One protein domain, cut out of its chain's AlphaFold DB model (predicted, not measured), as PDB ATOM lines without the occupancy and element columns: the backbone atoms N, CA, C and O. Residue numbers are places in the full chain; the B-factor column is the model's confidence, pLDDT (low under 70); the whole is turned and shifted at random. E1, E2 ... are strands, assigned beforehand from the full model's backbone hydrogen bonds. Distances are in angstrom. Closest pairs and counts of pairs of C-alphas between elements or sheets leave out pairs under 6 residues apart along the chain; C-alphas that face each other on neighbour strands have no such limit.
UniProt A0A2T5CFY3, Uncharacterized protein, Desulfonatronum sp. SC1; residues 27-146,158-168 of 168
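AT A GLANCE: This is residues 27 to 146 and 158 to 168 of the 168 residues of an uncharacterized protein of Desulfonatronum sp. SC1 (UniProt A0A2T5CFY3). The domain is an elongated sandwich of two four-stranded sheets, E1 E2 E3 E6 and E5 E4 E7 E8, their strands crossed at 41 degrees. The two sheets come closest where edge strands E5 and E6 run near each other, and E8, at the far edge of its sheet, has no strand of the other sheet near it. The printed part has 131 residues, with no named helix and eight strands, E1 to E8 in that order along the chain; the class is all strand. Both sheets are antiparallel, in the orders E1 - E2 - E3 - E6 and E5 - E4 - E7 - E8. The whole is compact, with a radius of gyration of the C-alphas of 15.5 A and spans of 49 by 31 by 25 A.

IN THESE COORDINATES: E1, residues 35 to 39, begins with C-alpha 35 at (23.794, 31.496, -29.119) and is 13.5 A long. E2, residues 43 to 52, measures 25.6 A, and E3, residues 55 to 64, 27.4 A. E4, residues 75 to 86, begins with C-alpha 75 at (11.803, 7.339, -38.813), measures 31.5 A and bends by 58 degrees at residue 78. E5, residues 92 to 100, measures 23.0 A; E6, residues 110 to 117, 23.1 A; E7, residues 128 to 138, 33.7 A. E8, residues 159 to 163, is 14.0 A long and ends with C-alpha 163 at (10.978, 24.702, -45.969).

HOW THE PARTS SIT: E1, E2 and E3 form a meander, each strand the antiparallel neighbour of the one before. E1 and E2 are a hairpin, with N 36 and O 47 2.9 A apart; E2 and E3 are another, with N 48 and O 59 at 2.9 A. E6 is the antiparallel neighbour of E3, with N 58 and O 114 at 3.0 A. In the other sheet E4 and E5 are a hairpin, with N 83 and O 96 at 3.0 A. E4 and E7 stand antiparallel at 168 degrees, with N 82 and O 132 at 2.9 A, and E7 and E8 at 169 degrees, with N 135 and O 161 at 2.9 A. These N and O pairs are within hydrogen-bond range. Both sheets are twisted. Between the sheets, the closest C-alphas of E5 and E6 are those of Asp 96 and Phe 114, 5.4 A apart; of E1 and E7, those of Ile 38 and Thr 130, 7.2 A. E1 and E5 are apart. Residues 28 to 29 pair antiparallel with residues 128 to 129 of E7.

THE WHOLE: The two C-alphas farthest apart are those of Asp 124 and Phe 142, 49.4 A. Residues 147 to 157 are not printed, and C-alphas 146 and 158 across the cut are 9.6 A apart. Of the links that are printed whole, none is long. The mean pLDDT of the printed part is 92.7; residues 142 to 146 are under 70.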
ATOM      1  N   ARG A  27      14.878  34.947 -39.932       97.56
ATOM      2  CA  ARG A  27      16.320  35.167 -40.023       97.56
ATOM      3  C   ARG A  27      16.783  36.078 -38.901       97.56
ATOM      4  O   ARG A  27      16.068  37.019 -38.553       97.56
ATOM      5  N   ASN A  28      17.990  35.836 -38.412       97.75
ATOM      6  CA  ASN A  28      18.642  36.685 -37.417       97.75
ATOM      7  C   ASN A  28      19.853  37.355 -38.063       97.75
ATOM      8  O   ASN A  28      20.424  36.826 -39.019       97.75
ATOM      9  N   GLN A  29      20.253  38.514 -37.548       96.75
ATOM     10  CA  GLN A  29      21.502  39.138 -37.973       96.75
ATOM     11  C   GLN A  29      22.677  38.195 -37.667       96.75
ATOM     12  O   GLN A  29      22.677  37.490 -36.655       96.75
ATOM     13  N   LEU A  30      23.667  38.143 -38.555       94.44
ATOM     14  CA  LEU A  30      24.860  37.329 -38.361       94.44
ATOM     15  C   LEU A  30      25.742  37.975 -37.287       94.44
ATOM     16  O   LEU A  30      26.528  38.879 -37.566       94.44
ATOM     17  N   VAL A  31      25.608  37.496 -36.052       93.69
ATOM     18  CA  VAL A  31      26.396  37.959 -34.907       93.69
ATOM     19  C   VAL A  31      27.304  36.833 -34.419       93.69
ATOM     20  O   VAL A  31      26.863  35.706 -34.195       93.69
ATOM     21  N   ALA A  32      28.595  37.136 -34.282       91.94
ATOM     22  CA  ALA A  32      29.602  36.151 -33.910       91.94
ATOM     23  C   ALA A  32      29.521  35.755 -32.426       91.94
ATOM     24  O   ALA A  32      29.253  36.591 -31.562       91.94
ATOM     25  N   ASP A  33      29.807  34.479 -32.153       93.62
ATOM     26  CA  ASP A  33      29.990  33.893 -30.817       93.62
ATOM     27  C   ASP A  33      28.792  34.052 -29.862       93.62
ATOM     28  O   ASP A  33      28.938  33.966 -28.641       93.62
ATOM     29  N   GLN A  34      27.589  34.229 -30.412       94.69
ATOM     30  CA  GLN A  34      26.337  34.284 -29.657       94.69
ATOM     31  C   GLN A  34      25.464  33.074 -29.973       94.69
ATOM     32  O   GLN A  34      25.444  32.581 -31.100       94.69
ATOM     33  N   THR A  35      24.783  32.562 -28.944       96.44
ATOM     34  CA  THR A  35      23.794  31.496 -29.119       96.44
ATOM     35  C   THR A  35      22.473  32.115 -29.524       96.44
ATOM     36  O   THR A  35      21.896  32.897 -28.774       96.44
ATOM     37  N   GLU A  36      22.000  31.718 -30.691       98.19
ATOM     38  CA  GLU A  36      20.803  32.235 -31.333       98.19
ATOM     39  C   GLU A  36      19.833  31.091 -31.631       98.19
ATOM     40  O   GLU A  36      20.221  29.916 -31.691       98.19
ATOM     41  N   VAL A  37      18.557  31.436 -31.810       98.25
ATOM     42  CA  VAL A  37      17.506  30.475 -32.158       98.25
ATOM     43  C   VAL A  37      16.712  30.979 -33.351       98.25
ATOM     44  O   VAL A  37      16.249  32.119 -33.362       98.25
ATOM     45  N   ILE A  38      16.524  30.107 -34.341       98.38
ATOM     46  CA  ILE A  38      15.587  30.312 -35.449       98.38
ATOM     47  C   ILE A  38      14.616  29.135 -35.479       98.38
ATOM     48  O   ILE A  38      15.015  27.990 -35.689       98.38
ATOM     49  N   SER A  39      13.335  29.435 -35.284       98.00
ATOM     50  CA  SER A  39      12.251  28.455 -35.333       98.00
ATOM     51  C   SER A  39      11.638  28.397 -36.726       98.00
ATOM     52  O   SER A  39      11.160  29.402 -37.248       98.00
ATOM     53  N   LEU A  40      11.634  27.204 -37.306       97.44
ATOM     54  CA  LEU A  40      10.859  26.826 -38.482       97.44
ATOM     55  C   LEU A  40       9.667  25.958 -38.054       97.44
ATOM     56  O   LEU A  40       9.502  25.663 -36.872       97.44
ATOM     57  N   ASP A  41       8.841  25.524 -39.008       95.81
ATOM     58  CA  ASP A  41       7.591  24.821 -38.684       95.81
ATOM     59  C   ASP A  41       7.838  23.568 -37.825       95.81
ATOM     60  O   ASP A  41       7.220  23.396 -36.774       95.81
ATOM     61  N   PHE A  42       8.789  22.719 -38.228       96.25
ATOM     62  CA  PHE A  42       9.078  21.440 -37.564       96.25
ATOM     63  C   PHE A  42      10.389  21.415 -36.775       96.25
ATOM     64  O   PHE A  42      10.686  20.401 -36.147       96.25
ATOM     65  N   TRP A  43      11.174  22.492 -36.803       97.75
ATOM     66  CA  TRP A  43      12.536  22.494 -36.273       97.75
ATOM     67  C   TRP A  43      12.892  23.815 -35.607       97.75
ATOM     68  O   TRP A  43      12.740  24.873 -36.211       97.75
ATOM     69  N   ASP A  44      13.464  23.729 -34.412       98.19
ATOM     70  CA  ASP A  44      14.110  24.838 -33.723       98.19
ATOM     71  C   ASP A  44      15.630  24.702 -33.878       98.19
ATOM     72  O   ASP A  44      16.242  23.746 -33.395       98.19
ATOM     73  N   PHE A  45      16.254  25.646 -34.579       98.62
ATOM     74  CA  PHE A  45      17.696  25.662 -34.808       98.62
ATOM     75  C   PHE A  45      18.371  26.498 -33.733       98.62
ATOM     76  O   PHE A  45      18.320  27.724 -33.781       98.62
ATOM     77  N   HIS A  46      19.030  25.832 -32.790       98.62
ATOM     78  CA  HIS A  46      19.905  26.463 -31.809       98.62
ATOM     79  C   HIS A  46      21.320  26.481 -32.372       98.62
ATOM     80  O   HIS A  46      21.878  25.417 -32.645       98.62
ATOM     81  N   TYR A  47      21.909  27.658 -32.560       98.62
ATOM     82  CA  TYR A  47      23.182  27.766 -33.266       98.62
ATOM     83  C   TYR A  47      24.102  28.835 -32.695       98.62
ATOM     84  O   TYR A  47      23.676  29.748 -31.994       98.62
ATOM     85  N   VAL A  48      25.378  28.714 -33.047       98.38
ATOM     86  CA  VAL A  48      26.392  29.754 -32.905       98.38
ATOM     87  C   VAL A  48      27.048  29.949 -34.264       98.38
ATOM     88  O   VAL A  48      27.378  28.978 -34.950       98.38
ATOM     89  N   ALA A  49      27.241  31.205 -34.654       97.06
ATOM     90  CA  ALA A  49      28.018  31.561 -35.830       97.06
ATOM     91  C   ALA A  49      29.407  32.055 -35.417       97.06
ATOM     92  O   ALA A  49      29.547  32.819 -34.462       97.06
ATOM     93  N   ARG A  50      30.445  31.619 -36.129       95.94
ATOM     94  CA  ARG A  50      31.831  32.055 -35.926       95.94
ATOM     95  C   ARG A  50      32.515  32.231 -37.269       95.94
ATOM     96  O   ARG A  50      32.157  31.561 -38.232       95.94
ATOM     97  N   THR A  51      33.533  33.073 -37.318       93.44
ATOM     98  CA  THR A  51      34.457  33.102 -38.454       93.44
ATOM     99  C   THR A  51      35.588  32.112 -38.181       93.44
ATOM    100  O   THR A  51      36.263  32.215 -37.158       93.44
ATOM    101  N   GLU A  52      35.790  31.141 -39.070       90.81
ATOM    102  CA  GLU A  52      36.843  30.126 -38.982       90.81
ATOM    103  C   GLU A  52      37.586  30.057 -40.323       90.81
ATOM    104  O   GLU A  52      37.023  29.650 -41.337       90.81
ATOM    105  N   GLY A  53      38.861  30.459 -40.335       88.81
ATOM    106  CA  GLY A  53      39.671  30.469 -41.554       88.81
ATOM    107  C   GLY A  53      39.120  31.427 -42.612       88.81
ATOM    108  O   GLY A  53      39.040  32.631 -42.378       88.81
ATOM    109  N   ASP A  54      38.773  30.882 -43.774       90.81
ATOM    110  CA  ASP A  54      38.211  31.578 -44.934       90.81
ATOM    111  C   ASP A  54      36.676  31.479 -45.016       90.81
ATOM    112  O   ASP A  54      36.091  31.804 -46.046       90.81
ATOM    113  N   GLY A  55      35.998  31.068 -43.938       91.88
ATOM    114  CA  GLY A  55      34.548  30.892 -43.940       91.88
ATOM    115  C   GLY A  55      33.853  31.254 -42.634       91.88
ATOM    116  O   GLY A  55      34.456  31.420 -41.573       91.88
ATOM    117  N   PHE A  56      32.531  31.336 -42.715       94.81
ATOM    118  CA  PHE A  56      31.644  31.281 -41.567       94.81
ATOM    119  C   PHE A  56      31.341  29.823 -41.226       94.81
ATOM    120  O   PHE A  56      30.897  29.047 -42.077       94.81
ATOM    121  N   LEU A  57      31.538  29.469 -39.962       97.62
ATOM    122  CA  LEU A  57      31.052  28.236 -39.367       97.62
ATOM    123  C   LEU A  57      29.756  28.538 -38.614       97.62
ATOM    124  O   LEU A  57      29.768  29.251 -37.612       97.62
ATOM    125  N   VAL A  58      28.648  27.963 -39.077       98.06
ATOM    126  CA  VAL A  58      27.356  27.994 -38.383       98.06
ATOM    127  C   VAL A  58      27.065  26.588 -37.884       98.06
ATOM    128  O   VAL A  58      26.808  25.684 -38.678       98.06
ATOM    129  N   SER A  59      27.142  26.375 -36.575       98.50
ATOM    130  CA  SER A  59      26.995  25.046 -35.976       98.50
ATOM    131  C   SER A  59      26.122  25.068 -34.733       98.50
ATOM    132  O   SER A  59      25.933  26.104 -34.095       98.50
ATOM    133  N   GLY A  60      25.565  23.907 -34.404       98.38
ATOM    134  CA  GLY A  60      24.686  23.743 -33.260       98.38
ATOM    135  C   GLY A  60      23.753  22.560 -33.440       98.38
ATOM    136  O   GLY A  60      24.096  21.585 -34.110       98.38
ATOM    137  N   LYS A  61      22.564  22.664 -32.851       98.56
ATOM    138  CA  LYS A  61      21.614  21.564 -32.729       98.56
ATOM    139  C   LYS A  61      20.243  21.955 -33.264       98.56
ATOM    140  O   LYS A  61      19.686  22.980 -32.875       98.56
ATOM    141  N   ALA A  62      19.700  21.131 -34.154       98.44
ATOM    142  CA  ALA A  62      18.336  21.259 -34.646       98.44
ATOM    143  C   ALA A  62      17.431  20.347 -33.815       98.44
ATOM    144  O   ALA A  62      17.590  19.126 -33.847       98.44
ATOM    145  N   LEU A  63      16.504  20.940 -33.065       97.94
ATOM    146  CA  LEU A  63      15.555  20.235 -32.206       97.94
ATOM    147  C   LEU A  63      14.214  20.074 -32.933       97.94
ATOM    148  O   LEU A  63      13.701  21.063 -33.459       97.94
ATOM    149  N   PRO A  64      13.620  18.870 -32.984       95.62
ATOM    150  CA  PRO A  64      12.303  18.697 -33.581       95.62
ATOM    151  C   PRO A  64      11.237  19.373 -32.712       95.62
ATOM    152  O   PRO A  64      11.186  19.185 -31.494       95.62
ATOM    153  N   ASN A  65      10.327  20.118 -33.337       94.12
ATOM    154  CA  ASN A  65       9.174  20.691 -32.653       94.12
ATOM    155  C   ASN A  65       8.120  19.598 -32.409       94.12
ATOM    156  O   ASN A  65       7.213  19.374 -33.213       94.12
ATOM    157  N   THR A  66       8.233  18.915 -31.270       88.44
ATOM    158  CA  THR A  66       7.383  17.768 -30.903       88.44
ATOM    159  C   THR A  66       5.895  18.105 -30.777       88.44
ATOM    160  O   THR A  66       5.060  17.208 -30.845       88.44
ATOM    161  N   ARG A  67       5.530  19.389 -30.648       89.69
ATOM    162  CA  ARG A  67       4.128  19.837 -30.547       89.69
ATOM    163  C   ARG A  67       3.357  19.720 -31.857       89.69
ATOM    164  O   ARG A  67       2.139  19.581 -31.827       89.69
ATOM    165  N   VAL A  68       4.053  19.826 -32.985       89.31
ATOM    166  CA  VAL A  68       3.462  19.750 -34.332       89.31
ATOM    167  C   VAL A  68       3.910  18.495 -35.077       89.31
ATOM    168  O   VAL A  68       3.610  18.335 -36.258       89.31
ATOM    169  N   TRP A  69       4.642  17.610 -34.396       86.62
ATOM    170  CA  TRP A  69       5.203  16.422 -35.011       86.62
ATOM    171  C   TRP A  69       4.097  15.453 -35.449       86.62
ATOM    172  O   TRP A  69       3.177  15.185 -34.671       86.62
ATOM    173  N   PRO A  70       4.162  14.909 -36.674       80.69
ATOM    174  CA  PRO A  70       3.197  13.919 -37.139       80.69
ATOM    175  C   PRO A  70       3.342  12.639 -36.305       80.69
ATOM    176  O   PRO A  70       4.361  11.961 -36.373       80.69
ATOM    177  N   GLY A  71       2.327  12.324 -35.494       77.56
ATOM    178  CA  GLY A  71       2.432  11.361 -34.389       77.56
ATOM    179  C   GLY A  71       3.045   9.999 -34.735       77.56
ATOM    180  O   GLY A  71       3.953   9.568 -34.036       77.56
ATOM    181  N   LEU A  72       2.585   9.335 -35.803       72.44
ATOM    182  CA  LEU A  72       3.074   8.000 -36.193       72.44
ATOM    183  C   LEU A  72       4.411   8.028 -36.951       72.44
ATOM    184  O   LEU A  72       4.983   6.976 -37.209       72.44
ATOM    185  N   ALA A  73       4.916   9.200 -37.341       80.88
ATOM    186  CA  ALA A  73       6.096   9.310 -38.189       80.88
ATOM    187  C   ALA A  73       7.361   9.438 -37.324       80.88
ATOM    188  O   ALA A  73       7.739  10.524 -36.872       80.88
ATOM    189  N   GLU A  74       8.016   8.304 -37.080       87.12
ATOM    190  CA  GLU A  74       9.146   8.201 -36.153       87.12
ATOM    191  C   GLU A  74      10.500   8.007 -36.836       87.12
ATOM    192  O   GLU A  74      11.523   8.185 -36.185       87.12
ATOM    193  N   TRP A  75      10.552   7.647 -38.117       92.38
ATOM    194  CA  TRP A  75      11.803   7.339 -38.813       92.38
ATOM    195  C   TRP A  75      12.053   8.296 -39.961       92.38
ATOM    196  O   TRP A  75      11.275   8.334 -40.907       92.38
ATOM    197  N   PHE A  76      13.161   9.032 -39.911       92.88
ATOM    198  CA  PHE A  76      13.610   9.832 -41.043       92.88
ATOM    199  C   PHE A  76      14.127   8.908 -42.144       92.88
ATOM    200  O   PHE A  76      15.183   8.301 -41.991       92.88
ATOM    201  N   GLN A  77      13.407   8.841 -43.261       92.12
ATOM    202  CA  GLN A  77      13.883   8.201 -44.493       92.12
ATOM    203  C   GLN A  77      14.781   9.151 -45.290       92.12
ATOM    204  O   GLN A  77      15.763   8.747 -45.909       92.12
ATOM    205  N   GLU A  78      14.470  10.443 -45.222       93.81
ATOM    206  CA  GLU A  78      15.330  11.524 -45.673       93.81
ATOM    207  C   GLU A  78      15.331  12.612 -44.605       93.81
ATOM    208  O   GLU A  78      14.271  13.027 -44.138       93.81
ATOM    209  N   LEU A  79      16.515  13.106 -44.257       97.25
ATOM    210  CA  LEU A  79      16.666  14.349 -43.520       97.25
ATOM    211  C   LEU A  79      17.843  15.124 -44.107       97.25
ATOM    212  O   LEU A  79      18.992  14.675 -44.090       97.25
ATOM    213  N   VAL A  80      17.533  16.302 -44.635       98.38
ATOM    214  CA  VAL A  80      18.512  17.275 -45.102       98.38
ATOM    215  C   VAL A  80      18.242  18.583 -44.387       98.38
ATOM    216  O   VAL A  80      17.140  19.121 -44.480       98.38
ATOM    217  N   LEU A  81      19.250  19.097 -43.696       98.62
ATOM    218  CA  LEU A  81      19.222  20.432 -43.114       98.62
ATOM    219  C   LEU A  81      20.065  21.371 -43.969       98.62
ATOM    220  O   LEU A  81      21.086  20.964 -44.527       98.62
ATOM    221  N   PHE A  82      19.639  22.622 -44.063       98.56
ATOM    222  CA  PHE A  82      20.295  23.658 -44.848       98.56
ATOM    223  C   PHE A  82      20.586  24.867 -43.964       98.56
ATOM    224  O   PHE A  82      19.730  25.272 -43.179       98.56
ATOM    225  N   GLY A  83      21.765  25.458 -44.132       98.25
ATOM    226  CA  GLY A  83      22.134  26.741 -43.541       98.25
ATOM    227  C   GLY A  83      22.474  27.739 -44.638       98.25
ATOM    228  O   GLY A  83      23.178  27.393 -45.587       98.25
ATOM    229  N   TYR A  84      21.978  28.967 -44.516       98.12
ATOM    230  CA  TYR A  84      22.175  30.022 -45.505       98.12
ATOM    231  C   TYR A  84      22.610  31.324 -44.841       98.12
ATOM    232  O   TYR A  84      22.163  31.646 -43.739       98.12
ATOM    233  N   ILE A  85      23.417  32.094 -45.568       97.62
ATOM    234  CA  ILE A  85      23.631  33.515 -45.305       97.62
ATOM    235  C   ILE A  85      22.876  34.320 -46.359       97.62
ATOM    236  O   ILE A  85      22.941  34.008 -47.552       97.62
ATOM    237  N   THR A  86      22.161  35.352 -45.923       97.56
ATOM    238  CA  THR A  86      21.406  36.264 -46.785       97.56
ATOM    239  C   THR A  86      21.822  37.710 -46.570       97.56
ATOM    240  O   THR A  86      22.365  38.052 -45.522       97.56
ATOM    241  N   ASP A  87      21.511  38.577 -47.529       96.25
ATOM    242  CA  ASP A  87      21.502  40.023 -47.297       96.25
ATOM    243  C   ASP A  87      20.254  40.461 -46.496       96.25
ATOM    244  O   ASP A  87      19.405  39.641 -46.114       96.25
ATOM    245  N   ALA A  88      20.124  41.767 -46.254       95.19
ATOM    246  CA  ALA A  88      18.993  42.362 -45.539       95.19
ATOM    247  C   ALA A  88      17.637  42.147 -46.251       95.19
ATOM    248  O   ALA A  88      16.583  42.047 -45.608       95.19
ATOM    249  N   GLN A  89      17.652  42.042 -47.582       94.38
ATOM    250  CA  GLN A  89      16.489  41.796 -48.436       94.38
ATOM    251  C   GLN A  89      16.069  40.314 -48.429       94.38
ATOM    252  O   GLN A  89      14.953  39.971 -48.841       94.38
ATOM    253  N   GLY A  90      16.922  39.433 -47.906       94.81
ATOM    254  CA  GLY A  90      16.712  37.993 -47.870       94.81
ATOM    255  C   GLY A  90      17.130  37.296 -49.165       94.81
ATOM    256  O   GLY A  90      16.629  36.206 -49.439       94.81
ATOM    257  N   ILE A  91      17.996  37.900 -49.980       95.88
ATOM    258  CA  ILE A  91      18.655  37.218 -51.098       95.88
ATOM    259  C   ILE A  91      19.750  36.325 -50.523       95.88
ATOM    260  O   ILE A  91      20.560  36.769 -49.715       95.88
ATOM    261  N   VAL A  92      19.771  35.056 -50.929       96.56
ATOM    262  CA  VAL A  92      20.790  34.098 -50.492       96.56
ATOM    263  C   VAL A  92      22.130  34.446 -51.136       96.56
ATOM    264  O   VAL A  92      22.250  34.460 -52.359       96.56
ATOM    265  N   LEU A  93      23.132  34.686 -50.293       96.06
ATOM    266  CA  LEU A  93      24.512  34.986 -50.675       96.06
ATOM    267  C   LEU A  93      25.350  33.704 -50.749       96.06
ATOM    268  O   LEU A  93      26.135  33.506 -51.671       96.06
ATOM    269  N   GLY A  94      25.120  32.790 -49.806       95.75
ATOM    270  CA  GLY A  94      25.791  31.498 -49.738       95.75
ATOM    271  C   GLY A  94      25.045  30.527 -48.834       95.75
ATOM    272  O   GLY A  94      24.138  30.909 -48.092       95.75
ATOM    273  N   GLY A  95      25.412  29.251 -48.895       97.12
ATOM    274  CA  GLY A  95      24.817  28.238 -48.039       97.12
ATOM    275  C   GLY A  95      25.492  26.884 -48.163       97.12
ATOM    276  O   GLY A  95      26.258  26.633 -49.090       97.12
ATOM    277  N   ASP A  96      25.166  26.017 -47.218       98.06
ATOM    278  CA  ASP A  96      25.654  24.647 -47.132       98.06
ATOM    279  C   ASP A  96      24.508  23.727 -46.682       98.06
ATOM    280  O   ASP A  96      23.442  24.179 -46.247       98.06
ATOM    281  N   ARG A  97      24.700  22.415 -46.818       97.81
ATOM    282  CA  ARG A  97      23.708  21.411 -46.437       97.81
ATOM    283  C   ARG A  97      24.335  20.225 -45.730       97.81
ATOM    284  O   ARG A  97      25.420  19.760 -46.072       97.81
ATOM    285  N   ARG A  98      23.564  19.637 -44.823       98.38
ATOM    286  CA  ARG A  98      23.916  18.416 -44.113       98.38
ATOM    287  C   ARG A  98      22.886  17.342 -44.406       98.38
ATOM    288  O   ARG A  98      21.702  17.529 -44.147       98.38
ATOM    289  N   LEU A  99      23.355  16.225 -44.957       97.69
ATOM    290  CA  LEU A  99      22.554  15.023 -45.147       97.69
ATOM    291  C   LEU A  99      22.742  14.122 -43.930       97.69
ATOM    292  O   LEU A  99      23.871  13.924 -43.474       97.69
ATOM    293  N   TYR A 100      21.642  13.565 -43.447       96.69
ATOM    294  CA  TYR A 100      21.638  12.616 -42.347       96.69
ATOM    295  C   TYR A 100      21.263  11.223 -42.854       96.69
ATOM    296  O   TYR A 100      20.456  11.111 -43.783       96.69
ATOM    297  N   PRO A 101      21.855  10.161 -42.281       94.75
ATOM    298  CA  PRO A 101      21.440   8.800 -42.584       94.75
ATOM    299  C   PRO A 101      20.010   8.550 -42.093       94.75
ATOM    300  O   PRO A 101      19.480   9.313 -41.280       94.75
ATOM    301  N   VAL A 102      19.424   7.444 -42.557       93.69
ATOM    302  CA  VAL A 102      18.174   6.929 -41.992       93.69
ATOM    303  C   VAL A 102      18.367   6.730 -40.495       93.69
ATOM    304  O   VAL A 102      19.324   6.087 -40.063       93.69
ATOM    305  N   GLN A 103      17.491   7.338 -39.705       93.81
ATOM    306  CA  GLN A 103      17.562   7.292 -38.251       93.81
ATOM    307  C   GLN A 103      16.199   7.592 -37.640       93.81
ATOM    308  O   GLN A 103      15.358   8.263 -38.246       93.81
ATOM    309  N   ARG A 104      15.998   7.131 -36.408       93.50
ATOM    310  CA  ARG A 104      14.804   7.465 -35.640       93.50
ATOM    311  C   ARG A 104      14.829   8.937 -35.227       93.50
ATOM    312  O   ARG A 104      15.877   9.476 -34.870       93.50
ATOM    313  N   MET A 105      13.667   9.572 -35.244       91.88
ATOM    314  CA  MET A 105      13.436  10.851 -34.602       91.88
ATOM    315  C   MET A 105      13.618  10.697 -33.095       91.88
ATOM    316  O   MET A 105      13.034   9.813 -32.465       91.88
ATOM    317  N   VAL A 106      14.445  11.574 -32.536       93.31
ATOM    318  CA  VAL A 106      14.681  11.680 -31.100       93.31
ATOM    319  C   VAL A 106      14.453  13.134 -30.670       93.31
ATOM    320  O   VAL A 106      14.877  14.041 -31.397       93.31
ATOM    321  N   PRO A 107      13.793  13.399 -29.525       92.88
ATOM    322  CA  PRO A 107      13.516  14.763 -29.059       92.88
ATOM    323  C   PRO A 107      14.773  15.610 -28.845       92.88
ATOM    324  O   PRO A 107      14.725  16.834 -28.924       92.88
ATOM    325  N   GLU A 108      15.911  14.964 -28.592       95.19
ATOM    326  CA  GLU A 108      17.200  15.622 -28.455       95.19
ATOM    327  C   GLU A 108      17.659  16.266 -29.765       95.19
ATOM    328  O   GLU A 108      18.520  17.137 -29.710       95.19
ATOM    329  N   GLY A 109      17.108  15.875 -30.915       95.88
ATOM    330  CA  GLY A 109      17.444  16.442 -32.213       95.88
ATOM    331  C   GLY A 109      18.792  15.993 -32.770       95.88
ATOM    332  O   GLY A 109      19.371  14.998 -32.336       95.88
ATOM    333  N   VAL A 110      19.283  16.726 -33.770       97.69
ATOM    334  CA  VAL A 110      20.506  16.390 -34.512       97.69
ATOM    335  C   VAL A 110      21.502  17.545 -34.519       97.69
ATOM    336  O   VAL A 110      21.129  18.707 -34.662       97.69
ATOM    337  N   GLU A 111      22.784  17.218 -34.394       98.38
ATOM    338  CA  GLU A 111      23.876  18.189 -34.518       98.38
ATOM    339  C   GLU A 111      24.116  18.543 -35.990       98.38
ATOM    340  O   GLU A 111      24.076  17.667 -36.861       98.38
ATOM    341  N   PHE A 112      24.424  19.805 -36.276       98.56
ATOM    342  CA  PHE A 112      24.792  20.291 -37.603       98.56
ATOM    343  C   PHE A 112      26.008  21.218 -37.556       98.56
ATOM    344  O   PHE A 112      26.323  21.850 -36.548       98.56
ATOM    345  N   ALA A 113      26.681  21.323 -38.699       98.19
ATOM    346  CA  ALA A 113      27.707  22.319 -38.955       98.19
ATOM    347  C   ALA A 113      27.696  22.652 -40.449       98.19
ATOM    348  O   ALA A 113      27.811  21.750 -41.280       98.19
ATOM    349  N   PHE A 114      27.557  23.935 -40.757       98.31
ATOM    350  CA  PHE A 114      27.540  24.492 -42.102       98.31
ATOM    351  C   PHE A 114      28.764  25.380 -42.285       98.31
ATOM    352  O   PHE A 114      29.035  26.232 -41.435       98.31
ATOM    353  N   ARG A 115      29.500  25.176 -43.380       97.06
ATOM    354  CA  ARG A 115      30.650  26.012 -43.739       97.06
ATOM    355  C   ARG A 115      30.317  26.839 -44.965       97.06
ATOM    356  O   ARG A 115      30.086  26.290 -46.037       97.06
ATOM    357  N   ILE A 116      30.292  28.154 -44.795       96.06
ATOM    358  CA  ILE A 116      29.914  29.096 -45.848       96.06
ATOM    359  C   ILE A 116      31.132  29.975 -46.145       96.06
ATOM    360  O   ILE A 116      31.587  30.664 -45.233       96.06
ATOM    361  N   PRO A 117      31.682  29.954 -47.371       94.69
ATOM    362  CA  PRO A 117      32.880  30.725 -47.693       94.69
ATOM    363  C   PRO A 117      32.671  32.233 -47.511       94.69
ATOM    364  O   PRO A 117      31.601  32.755 -47.832       94.69
ATOM    365  N   LEU A 118      33.688  32.940 -47.015       91.44
ATOM    366  CA  LEU A 118      33.636  34.393 -46.822       91.44
ATOM    367  C   LEU A 118      33.468  35.123 -48.154       91.44
ATOM    368  O   LEU A 118      32.757  36.119 -48.202       91.44
ATOM    369  N   GLU A 119      34.053  34.624 -49.249       92.69
ATOM    370  CA  GLU A 119      33.915  35.248 -50.570       92.69
ATOM    371  C   GLU A 119      32.478  35.234 -51.109       92.69
ATOM    372  O   GLU A 119      32.154  36.014 -52.005       92.69
ATOM    373  N   ALA A 120      31.608  34.380 -50.557       89.44
ATOM    374  CA  ALA A 120      30.187  34.380 -50.886       89.44
ATOM    375  C   ALA A 120      29.451  35.589 -50.284       89.44
ATOM    376  O   ALA A 120      28.369  35.938 -50.749       89.44
ATOM    377  N   VAL A 121      30.022  36.239 -49.263       90.56
ATOM    378  CA  VAL A 121      29.402  37.335 -48.513       90.56
ATOM    379  C   VAL A 121      30.225  38.612 -48.719       90.56
ATOM    380  O   VAL A 121      31.328  38.728 -48.187       90.56
ATOM    381  N   PRO A 122      29.725  39.606 -49.473       90.06
ATOM    382  CA  PRO A 122      30.461  40.851 -49.673       90.06
ATOM    383  C   PRO A 122      30.702  41.570 -48.336       90.06
ATOM    384  O   PRO A 122      29.777  41.679 -47.531       90.06
ATOM    385  N   ALA A 123      31.917  42.088 -48.122       82.88
ATOM    386  CA  ALA A 123      32.399  42.586 -46.824       82.88
ATOM    387  C   ALA A 123      31.509  43.653 -46.151       82.88
ATOM    388  O   ALA A 123      31.418  43.677 -44.928       82.88
ATOM    389  N   ASP A 124      30.831  44.493 -46.938       86.06
ATOM    390  CA  ASP A 124      29.975  45.583 -46.443       86.06
ATOM    391  C   ASP A 124      28.483  45.196 -46.362       86.06
ATOM    392  O   ASP A 124      27.606  46.060 -46.285       86.06
ATOM    393  N   THR A 125      28.166  43.900 -46.428       90.69
ATOM    394  CA  THR A 125      26.779  43.421 -46.422       90.69
ATOM    395  C   THR A 125      26.288  43.196 -45.001       90.69
ATOM    396  O   THR A 125      26.923  42.484 -44.226       90.69
ATOM    397  N   ASP A 126      25.109  43.733 -44.679       93.56
ATOM    398  CA  ASP A 126      24.381  43.379 -43.459       93.56
ATOM    399  C   ASP A 126      23.841  41.945 -43.583       93.56
ATOM    400  O   ASP A 126      22.755  41.685 -44.117       93.56
ATOM    401  N   ALA A 127      24.689  40.998 -43.190       95.81
ATOM    402  CA  ALA A 127      24.474  39.576 -43.372       95.81
ATOM    403  C   ALA A 127      23.542  39.008 -42.298       95.81
ATOM    404  O   ALA A 127      23.602  39.368 -41.123       95.81
ATOM    405  N   HIS A 128      22.698  38.071 -42.707       97.88
ATOM    406  CA  HIS A 128      21.733  37.394 -41.852       97.88
ATOM    407  C   HIS A 128      21.855  35.882 -42.015       97.88
ATOM    408  O   HIS A 128      22.197  35.399 -43.090       97.88
ATOM    409  N   VAL A 129      21.547  35.129 -40.962       98.06
ATOM    410  CA  VAL A 129      21.488  33.664 -40.981       98.06
ATOM    411  C   VAL A 129      20.038  33.220 -41.079       98.06
ATOM    412  O   VAL A 129      19.168  33.760 -40.398       98.06
ATOM    413  N   THR A 130      19.781  32.208 -41.901       98.44
ATOM    414  CA  THR A 130      18.507  31.482 -41.947       98.44
ATOM    415  C   THR A 130      18.763  30.003 -42.198       98.44
ATOM    416  O   THR A 130      19.818  29.612 -42.705       98.44
ATOM    417  N   PHE A 131      17.772  29.176 -41.889       98.62
ATOM    418  CA  PHE A 131      17.838  27.734 -42.092       98.62
ATOM    419  C   PHE A 131      16.744  27.247 -43.035       98.62
ATOM    420  O   PHE A 131      15.807  27.971 -43.369       98.62
ATOM    421  N   GLY A 132      16.883  26.001 -43.462       98.38
ATOM    422  CA  GLY A 132      15.849  25.246 -44.148       98.38
ATOM    423  C   GLY A 132      15.976  23.761 -43.836       98.38
ATOM    424  O   GLY A 132      16.981  23.302 -43.291       98.38
ATOM    425  N   TYR A 133      14.968  22.991 -44.217       98.31
ATOM    426  CA  TYR A 133      15.001  21.540 -44.119       98.31
ATOM    427  C   TYR A 133      14.211  20.891 -45.254       98.31
ATOM    428  O   TYR A 133      13.301  21.479 -45.842       98.31
ATOM    429  N   ARG A 134      14.548  19.635 -45.532       97.81
ATOM    430  CA  ARG A 134      13.723  18.689 -46.275       97.81
ATOM    431  C   ARG A 134      13.728  17.382 -45.508       97.81
ATOM    432  O   ARG A 134      14.797  16.879 -45.170       97.81
ATOM    433  N   MET A 135      12.547  16.849 -45.232       95.38
ATOM    434  CA  MET A 135      12.412  15.595 -44.513       95.38
ATOM    435  C   MET A 135      11.294  14.727 -45.073       95.38
ATOM    436  O   MET A 135      10.266  15.237 -45.525       95.38
ATOM    437  N   SER A 136      11.501  13.418 -44.995       93.19
ATOM    438  CA  SER A 136      10.454  12.415 -45.148       93.19
ATOM    439  C   SER A 136      10.508  11.445 -43.977       93.19
ATOM    440  O   SER A 136      11.590  11.061 -43.526       93.19
ATOM    441  N   LEU A 137       9.335  11.095 -43.465       90.75
ATOM    442  CA  LEU A 137       9.152  10.285 -42.278       90.75
ATOM    443  C   LEU A 137       8.222   9.108 -42.540       90.75
ATOM    444  O   LEU A 137       7.223   9.249 -43.246       90.75
ATOM    445  N   THR A 138       8.539   7.981 -41.916       90.00
ATOM    446  CA  THR A 138       7.741   6.749 -41.912       90.00
ATOM    447  C   THR A 138       7.540   6.243 -40.488       90.00
ATOM    448  O   THR A 138       8.218   6.678 -39.554       90.00
ATOM    449  N   GLU A 139       6.619   5.299 -40.313       87.19
ATOM    450  CA  GLU A 139       6.377   4.651 -39.018       87.19
ATOM    451  C   GLU A 139       7.519   3.710 -38.618       87.19
ATOM    452  O   GLU A 139       7.863   3.591 -37.444       87.19
ATOM    453  N   SER A 140       8.157   3.065 -39.598       83.81
ATOM    454  CA  SER A 140       9.235   2.101 -39.367       83.81
ATOM    455  C   SER A 140      10.469   2.374 -40.224       83.81
ATOM    456  O   SER A 140      10.383   2.992 -41.286       83.81
ATOM    457  N   GLU A 141      11.620   1.874 -39.768       81.56
ATOM    458  CA  GLU A 141      12.924   2.005 -40.430       81.56
ATOM    459  C   GLU A 141      12.928   1.448 -41.861       81.56
ATOM    460  O   GLU A 141      13.484   2.063 -42.767       81.56
ATOM    461  N   PHE A 142      12.277   0.300 -42.069       68.25
ATOM    462  CA  PHE A 142      12.347  -0.482 -43.309       68.25
ATOM    463  C   PHE A 142      11.129  -0.313 -44.225       68.25
ATOM    464  O   PHE A 142      10.949  -1.095 -45.162       68.25
ATOM    465  N   GLN A 143      10.282   0.691 -43.982       64.00
ATOM    466  CA  GLN A 143       9.193   1.015 -44.900       64.00
ATOM    467  C   GLN A 143       9.788   1.605 -46.183       64.00
ATOM    468  O   GLN A 143      10.299   2.723 -46.200       64.00
ATOM    469  N   ALA A 144       9.767   0.823 -47.263       53.81
ATOM    470  CA  ALA A 144      10.299   1.252 -48.546       53.81
ATOM    471  C   ALA A 144       9.523   2.477 -49.054       53.81
ATOM    472  O   ALA A 144       8.314   2.404 -49.273       53.81
ATOM    473  N   VAL A 145      10.225   3.590 -49.291       54.12
ATOM    474  CA  VAL A 145       9.696   4.689 -50.109       54.12
ATOM    475  C   VAL A 145       9.354   4.092 -51.483       54.12
ATOM    476  O   VAL A 145      10.256   3.522 -52.111       54.12
ATOM    477  N   PRO A 146       8.101   4.174 -51.968       52.69
ATOM    478  CA  PRO A 146       7.720   3.548 -53.228       52.69
ATOM    479  C   PRO A 146       8.629   4.030 -54.362       52.69
ATOM    480  O   PRO A 146       8.761   5.234 -54.609       52.69
ATOM    481  N   VAL A 158       3.712   7.972 -45.693       83.25
ATOM    482  CA  VAL A 158       4.902   8.829 -45.735       83.25
ATOM    483  C   VAL A 158       4.489  10.262 -45.443       83.25
ATOM    484  O   VAL A 158       3.817  10.911 -46.248       83.25
ATOM    485  N   PHE A 159       4.965  10.803 -44.328       89.38
ATOM    486  CA  PHE A 159       4.892  12.236 -44.080       89.38
ATOM    487  C   PHE A 159       6.092  12.929 -44.729       89.38
ATOM    488  O   PHE A 159       7.226  12.506 -44.543       89.38
ATOM    489  N   SER A 160       5.878  14.007 -45.481       92.00
ATOM    490  CA  SER A 160       6.965  14.799 -46.071       92.00
ATOM    491  C   SER A 160       6.764  16.280 -45.798       92.00
ATOM    492  O   SER A 160       5.655  16.793 -45.926       92.00
ATOM    493  N   ALA A 161       7.849  16.977 -45.470       94.50
ATOM    494  CA  ALA A 161       7.838  18.417 -45.262       94.50
ATOM    495  C   ALA A 161       9.141  19.048 -45.756       94.50
ATOM    496  O   ALA A 161      10.219  18.458 -45.663       94.50
ATOM    497  N   GLN A 162       9.038  20.267 -46.274       96.81
ATOM    498  CA  GLN A 162      10.187  21.053 -46.701       96.81
ATOM    499  C   GLN A 162       9.931  22.538 -46.475       96.81
ATOM    500  O   GLN A 162       8.822  23.021 -46.696       96.81
ATOM    501  N   GLN A 163      10.979  23.253 -46.090       96.88
ATOM    502  CA  GLN A 163      10.978  24.702 -45.969       96.88
ATOM    503  C   GLN A 163      12.376  25.211 -46.318       96.88
ATOM    504  O   GLN A 163      13.375  24.664 -45.854       96.88
ATOM    505  N   GLY A 164      12.468  26.225 -47.173       95.81
ATOM    506  CA  GLY A 164      13.750  26.731 -47.650       95.81
ATOM    507  C   GLY A 164      13.594  27.850 -48.680       95.81
ATOM    508  O   GLY A 164      12.470  28.160 -49.079       95.81
ATOM    509  N   PRO A 165      14.704  28.474 -49.110       93.38
ATOM    510  CA  PRO A 165      14.682  29.559 -50.083       93.38
ATOM    511  C   PRO A 165      14.030  29.137 -51.402       93.38
ATOM    512  O   PRO A 165      14.209  28.009 -51.866       93.38
ATOM    513  N   VAL A 166      13.316  30.065 -52.035       92.75
ATOM    514  CA  VAL A 166      12.624  29.836 -53.311       92.75
ATOM    515  C   VAL A 166      13.260  30.662 -54.427       92.75
ATOM    516  O   VAL A 166      13.659  31.800 -54.174       92.75
ATOM    517  N   PRO A 167      13.356  30.136 -55.662       88.69
ATOM    518  CA  PRO A 167      13.750  30.941 -56.811       88.69
ATOM    519  C   PRO A 167      12.782  32.115 -57.011       88.69
ATOM    520  O   PRO A 167      11.562  31.928 -56.956       88.69
ATOM    521  N   ARG A 168      13.323  33.309 -57.245       78.88
ATOM    522  CA  ARG A 168      12.594  34.509 -57.671       78.88
ATOM    523  C   ARG A 168      13.209  35.111 -58.921       78.88
ATOM    524  O   ARG A 168      14.382  34.779 -59.221       78.88
TER     525      ARG A 168